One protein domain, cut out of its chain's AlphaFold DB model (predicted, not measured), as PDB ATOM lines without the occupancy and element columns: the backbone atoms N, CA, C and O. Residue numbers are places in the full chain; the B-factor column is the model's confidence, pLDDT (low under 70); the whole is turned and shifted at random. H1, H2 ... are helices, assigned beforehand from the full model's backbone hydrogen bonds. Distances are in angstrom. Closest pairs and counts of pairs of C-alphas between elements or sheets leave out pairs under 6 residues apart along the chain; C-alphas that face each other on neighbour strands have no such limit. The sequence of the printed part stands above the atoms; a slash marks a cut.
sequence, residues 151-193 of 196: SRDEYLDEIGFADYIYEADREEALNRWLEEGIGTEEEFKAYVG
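What this domain is: This is residues 151 to 193 of the 196 residues of an uncharacterized protein of Campylobacter concisus (UniProt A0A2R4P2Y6). Four short helices make an open arch: H1 forms one side, H2 bridges from it to H3 on the other side, and H4 crosses H3 at a steep angle. H3 and H4 pack on each other, while H1 is apart from both across the opening of the arch. The printed part has 43 residues with four named helices, in the order H1, H2, H3, H4, and no named strand; its class is all helix. The whole is compact, with a radius of gyration of the C-alphas of 9.4 A, and its outline is rounded, spanning 22 by 21 by 20 A.

How they stand to each other: Start with H1, residues 152 to 158, and go on to H2, residues 161 to 167. They are close but not clearly touching: their closest C-alphas, those of Leu 156 and Ala 162, are 7.5 A apart. They run the same way at a steep tilt of 57 degrees. Next look at H3, residues 170 to 179, which is close to H2 but not clearly touching it; their closest C-alphas, those of Ile 165 and Ala 173, are 5.8 A apart. These two run opposite ways at a shallow tilt of 34.6 degrees, only just short of steep. H4, residues 185 to 191, touches H3, with the closest C-alphas, those of Leu 174 and Phe 188, 6.9 A apart. H3 and H4 run opposite ways at a steep tilt of 62 degrees. H2 and H4 are apart. In H1, H3 and H4 every O i to N i+4 pair is within hydrogen-bond range; in H2 it is 2 of 3.

Where its parts are: Find C-alpha 152 at (73.415, 151.017, 187.478), where H1 begins; it runs 9.8 A to C-alpha 158. H2 covers 9.7 A. H3, the longest, runs 14.1 A from C-alpha 170 at (61.010, 161.084, 177.221). H4 covers 9.7 A and ends at C-alpha 191, (63.108, 156.946, 188.251).

The domain as a whole: The C-alphas of Ser 151 and Asp 169 are the two farthest apart, at 24.8 A. The printed part has no cut, and its three links between helices are tight. Mean pLDDT of the printed part is 87.8; look for values under 70 at residues 167 to 168.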
ATOM      1  N   SER A 151      77.806 150.078 189.550       94.62
ATOM      2  CA  SER A 151      76.361 150.010 189.700       94.62
ATOM      3  C   SER A 151      75.620 150.639 188.514       94.62
ATOM      4  O   SER A 151      76.174 151.379 187.701       94.62
ATOM      5  N   ARG A 152      74.314 150.366 188.438       93.69
ATOM      6  CA  ARG A 152      73.415 151.017 187.478       93.69
ATOM      7  C   ARG A 152      73.377 152.531 187.653       93.69
ATOM      8  O   ARG A 152      73.325 153.245 186.663       93.69
ATOM      9  N   ASP A 153      73.366 153.008 188.893       93.06
ATOM     10  CA  ASP A 153      73.259 154.441 189.162       93.06
ATOM     11  C   ASP A 153      74.540 155.162 188.715       93.06
ATOM     12  O   ASP A 153      74.450 156.199 188.070       93.06
ATOM     13  N   GLU A 154      75.712 154.553 188.925       93.38
ATOM     14  CA  GLU A 154      76.985 155.064 188.395       93.38
ATOM     15  C   GLU A 154      77.002 155.093 186.862       93.38
ATOM     16  O   GLU A 154      77.421 156.090 186.288       93.38
ATOM     17  N   TYR A 155      76.473 154.063 186.186       93.81
ATOM     18  CA  TYR A 155      76.318 154.090 184.725       93.81
ATOM     19  C   TYR A 155      75.439 155.259 184.252       93.81
ATOM     20  O   TYR A 155      75.775 155.950 183.290       93.81
ATOM     21  N   LEU A 156      74.299 155.478 184.918       92.81
ATOM     22  CA  LEU A 156      73.366 156.555 184.577       92.81
ATOM     23  C   LEU A 156      73.984 157.939 184.796       92.81
ATOM     24  O   LEU A 156      73.752 158.839 183.986       92.81
ATOM     25  N   ASP A 157      74.767 158.100 185.860       91.44
ATOM     26  CA  ASP A 157      75.511 159.327 186.134       91.44
ATOM     27  C   ASP A 157      76.601 159.561 185.075       91.44
ATOM     28  O   ASP A 157      76.719 160.671 184.555       91.44
ATOM     29  N   GLU A 158      77.330 158.510 184.689       90.25
ATOM     30  CA  GLU A 158      78.427 158.560 183.712       90.25
ATOM     31  C   GLU A 158      77.950 159.017 182.321       90.25
ATOM     32  O   GLU A 158      78.604 159.827 181.662       90.25
ATOM     33  N   ILE A 159      76.766 158.573 181.883       89.56
ATOM     34  CA  ILE A 159      76.164 159.027 180.615       89.56
ATOM     35  C   ILE A 159      75.377 160.341 180.743       89.56
ATOM     36  O   ILE A 159      74.755 160.771 179.768       89.56
ATOM     37  N   GLY A 160      75.336 160.952 181.933       87.19
ATOM     38  CA  GLY A 160      74.533 162.148 182.199       87.19
ATOM     39  C   GLY A 160      73.037 161.929 181.945       87.19
ATOM     40  O   GLY A 160      72.356 162.812 181.420       87.19
ATOM     41  N   PHE A 161      72.505 160.745 182.274       87.00
ATOM     42  CA  PHE A 161      71.158 160.327 181.864       87.00
ATOM     43  C   PHE A 161      70.059 161.269 182.366       87.00
ATOM     44  O   PHE A 161      69.065 161.498 181.677       87.00
ATOM     45  N   ALA A 162      70.245 161.849 183.554       81.69
ATOM     46  CA  ALA A 162      69.320 162.830 184.111       81.69
ATOM     47  C   ALA A 162      69.167 164.056 183.197       81.69
ATOM     48  O   ALA A 162      68.038 164.476 182.943       81.69
ATOM     49  N   ASP A 163      70.271 164.584 182.666       80.50
ATOM     50  CA  ASP A 163      70.259 165.708 181.724       80.50
ATOM     51  C   ASP A 163      69.693 165.269 180.366       80.50
ATOM     52  O   ASP A 163      68.864 165.973 179.783       80.50
ATOM     53  N   TYR A 164      70.031 164.054 179.917       77.38
ATOM     54  CA  TYR A 164      69.492 163.467 178.688       77.38
ATOM     55  C   TYR A 164      67.959 163.363 178.704       77.38
ATOM     56  O   TYR A 164      67.336 163.658 177.696       77.38
ATOM     57  N   ILE A 165      67.316 163.041 179.832       79.94
ATOM     58  CA  ILE A 165      65.839 163.018 179.929       79.94
ATOM     59  C   ILE A 165      65.211 164.410 179.732       79.94
ATOM     60  O   ILE A 165      64.064 164.513 179.290       79.94
ATOM     61  N   TYR A 166      65.911 165.484 180.107       70.69
ATOM     62  CA  TYR A 166      65.417 166.850 179.915       70.69
ATOM     63  C   TYR A 166      65.679 167.374 178.500       70.69
ATOM     64  O   TYR A 166      64.881 168.168 177.996       70.69
ATOM     65  N   GLU A 167      66.798 166.975 177.892       67.50
ATOM     66  CA  GLU A 167      67.222 167.428 176.563       67.50
ATOM     67  C   GLU A 167      66.643 166.583 175.417       67.50
ATOM     68  O   GLU A 167      66.244 167.141 174.390       67.50
ATOM     69  N   ALA A 168      66.575 165.262 175.589       64.19
ATOM     70  CA  ALA A 168      65.930 164.315 174.686       64.19
ATOM     71  C   ALA A 168      64.433 164.171 175.012       64.19
ATOM     72  O   ALA A 168      63.970 164.499 176.105       64.19
ATOM     73  N   ASP A 169      63.646 163.683 174.051       79.12
ATOM     74  CA  ASP A 169      62.245 163.344 174.320       79.12
ATOM     75  C   ASP A 169      62.181 162.173 175.323       79.12
ATOM     76  O   ASP A 169      62.987 161.241 175.256       79.12
ATOM     77  N   ARG A 170      61.201 162.172 176.238       84.94
ATOM     78  CA  ARG A 170      61.010 161.084 177.221       84.94
ATOM     79  C   ARG A 170      60.838 159.726 176.543       84.94
ATOM     80  O   ARG A 170      61.223 158.711 177.114       84.94
ATOM     81  N   GLU A 171      60.269 159.712 175.339       87.62
ATOM     82  CA  GLU A 171      60.133 158.505 174.521       87.62
ATOM     83  C   GLU A 171      61.500 157.937 174.105       87.62
ATOM     84  O   GLU A 171      61.706 156.727 174.162       87.62
ATOM     85  N   GLU A 172      62.462 158.791 173.751       88.00
ATOM     86  CA  GLU A 172      63.817 158.376 173.364       88.00
ATOM     87  C   GLU A 172      64.601 157.840 174.570       88.00
ATOM     88  O   GLU A 172      65.220 156.777 174.489       88.00
ATOM     89  N   ALA A 173      64.486 158.510 175.722       89.38
ATOM     90  CA  ALA A 173      65.073 158.044 176.977       89.38
ATOM     91  C   ALA A 173      64.496 156.695 177.434       89.38
ATOM     92  O   ALA A 173      65.251 155.818 177.858       89.38
ATOM     93  N   LEU A 174      63.179 156.494 177.300       91.62
ATOM     94  CA  LEU A 174      62.544 155.208 177.583       91.62
ATOM     95  C   LEU A 174      63.012 154.118 176.610       91.62
ATOM     96  O   LEU A 174      63.301 153.004 177.044       91.62
ATOM     97  N   ASN A 175      63.113 154.421 175.312       91.31
ATOM     98  CA  ASN A 175      63.598 153.454 174.326       91.31
ATOM     99  C   ASN A 175      65.013 152.984 174.674       91.31
ATOM    100  O   ASN A 175      65.231 151.780 174.781       91.31
ATOM    101  N   ARG A 176      65.937 153.908 174.964       89.25
ATOM    102  CA  ARG A 176      67.301 153.565 175.395       89.25
ATOM    103  C   ARG A 176      67.311 152.720 176.672       89.25
ATOM    104  O   ARG A 176      68.002 151.706 176.729       89.25
ATOM    105  N   TRP A 177      66.514 153.100 177.674       91.69
ATOM    106  CA  TRP A 177      66.384 152.362 178.936       91.69
ATOM    107  C   TRP A 177      65.996 150.894 178.726       91.69
ATOM    108  O   TRP A 177      66.545 150.002 179.375       91.69
ATOM    109  N   LEU A 178      65.058 150.645 177.810       93.44
ATOM    110  CA  LEU A 178      64.582 149.301 177.492       93.44
ATOM    111  C   LEU A 178      65.555 148.534 176.588       93.44
ATOM    112  O   LEU A 178      65.784 147.350 176.823       93.44
ATOM    113  N   GLU A 179      66.117 149.186 175.566       92.00
ATOM    114  CA  GLU A 179      67.023 148.560 174.594       92.00
ATOM    115  C   GLU A 179      68.340 148.113 175.227       92.00
ATOM    116  O   GLU A 179      68.807 147.011 174.944       92.00
ATOM    117  N   GLU A 180      68.906 148.920 176.124       90.44
ATOM    118  CA  GLU A 180      70.135 148.568 176.842       90.44
ATOM    119  C   GLU A 180      69.891 147.661 178.058       90.44
ATOM    120  O   GLU A 180      70.836 147.228 178.716       90.44
ATOM    121  N   GLY A 181      68.628 147.370 178.382       90.88
ATOM    122  CA  GLY A 181      68.275 146.513 179.511       90.88
ATOM    123  C   GLY A 181      68.544 147.138 180.884       90.88
ATOM    124  O   GLY A 181      68.772 146.404 181.845       90.88
ATOM    125  N   ILE A 182      68.496 148.471 180.999       93.44
ATOM    126  CA  ILE A 182      68.689 149.218 182.261       93.44
ATOM    127  C   ILE A 182      67.617 148.850 183.299       93.44
ATOM    128  O   ILE A 182      67.872 148.779 184.509       93.44
ATOM    129  N   GLY A 183      66.402 148.595 182.819       92.19
ATOM    130  CA  GLY A 183      65.288 148.129 183.628       92.19
ATOM    131  C   GLY A 183      63.992 148.047 182.832       92.19
ATOM    132  O   GLY A 183      63.965 148.088 181.605       92.19
ATOM    133  N   THR A 184      62.887 147.951 183.556       94.25
ATOM    134  CA  THR A 184      61.526 147.947 183.007       94.25
ATOM    135  C   THR A 184      60.972 149.364 182.826       94.25
ATOM    136  O   THR A 184      61.470 150.318 183.423       94.25
ATOM    137  N   GLU A 185      59.893 149.507 182.048       93.50
ATOM    138  CA  GLU A 185      59.172 150.783 181.878       93.50
ATOM    139  C   GLU A 185      58.666 151.344 183.221       93.50
ATOM    140  O   GLU A 185      58.700 152.547 183.465       93.50
ATOM    141  N   GLU A 186      58.248 150.467 184.132       93.19
ATOM    142  CA  GLU A 186      57.739 150.863 185.446       93.19
ATOM    143  C   GLU A 186      58.849 151.407 186.350       93.19
ATOM    144  O   GLU A 186      58.634 152.365 187.096       93.19
ATOM    145  N   GLU A 187      60.049 150.835 186.255       93.19
ATOM    146  CA  GLU A 187      61.233 151.365 186.932       93.19
ATOM    147  C   GLU A 187      61.672 152.700 186.330       93.19
ATOM    148  O   GLU A 187      62.038 153.598 187.086       93.19
ATOM    149  N   PHE A 188      61.559 152.873 185.008       91.69
ATOM    150  CA  PHE A 188      61.812 154.158 184.356       91.69
ATOM    151  C   PHE A 188      60.851 155.243 184.860       91.69
ATOM    152  O   PHE A 188      61.298 156.304 185.294       91.69
ATOM    153  N   LYS A 189      59.537 154.971 184.895       89.81
ATOM    154  CA  LYS A 189      58.526 155.901 185.443       89.81
ATOM    155  C   LYS A 189      58.834 156.292 186.885       89.81
ATOM    156  O   LYS A 189      58.779 157.472 187.236       89.81
ATOM    157  N   ALA A 190      59.199 155.312 187.712       89.62
ATOM    158  CA  ALA A 190      59.600 155.561 189.090       89.62
ATOM    159  C   ALA A 190      60.860 156.443 189.171       89.62
ATOM    160  O   ALA A 190      60.888 157.378 189.973       89.62
ATOM    161  N   TYR A 191      61.860 156.183 188.325       87.81
ATOM    162  CA  TYR A 191      63.108 156.946 188.251       87.81
ATOM    163  C   TYR A 191      62.867 158.418 187.882       87.81
ATOM    164  O   TYR A 191      63.378 159.313 188.551       87.81
ATOM    165  N   VAL A 192      62.014 158.692 186.889       87.06
ATOM    166  CA  VAL A 192      61.699 160.069 186.457       87.06
ATOM    167  C   VAL A 192      60.656 160.778 187.334       87.06
ATOM    168  O   VAL A 192      60.213 161.883 187.005       87.06
ATOM    169  N   GLY A 193      60.239 160.159 188.444       81.12
ATOM    170  CA  GLY A 193      59.268 160.722 189.385       81.12
ATOM    171  C   GLY A 193      57.819 160.727 188.885       81.12
ATOM    172  O   GLY A 193      56.972 161.395 189.479       81.12
TER     173      GLY A 193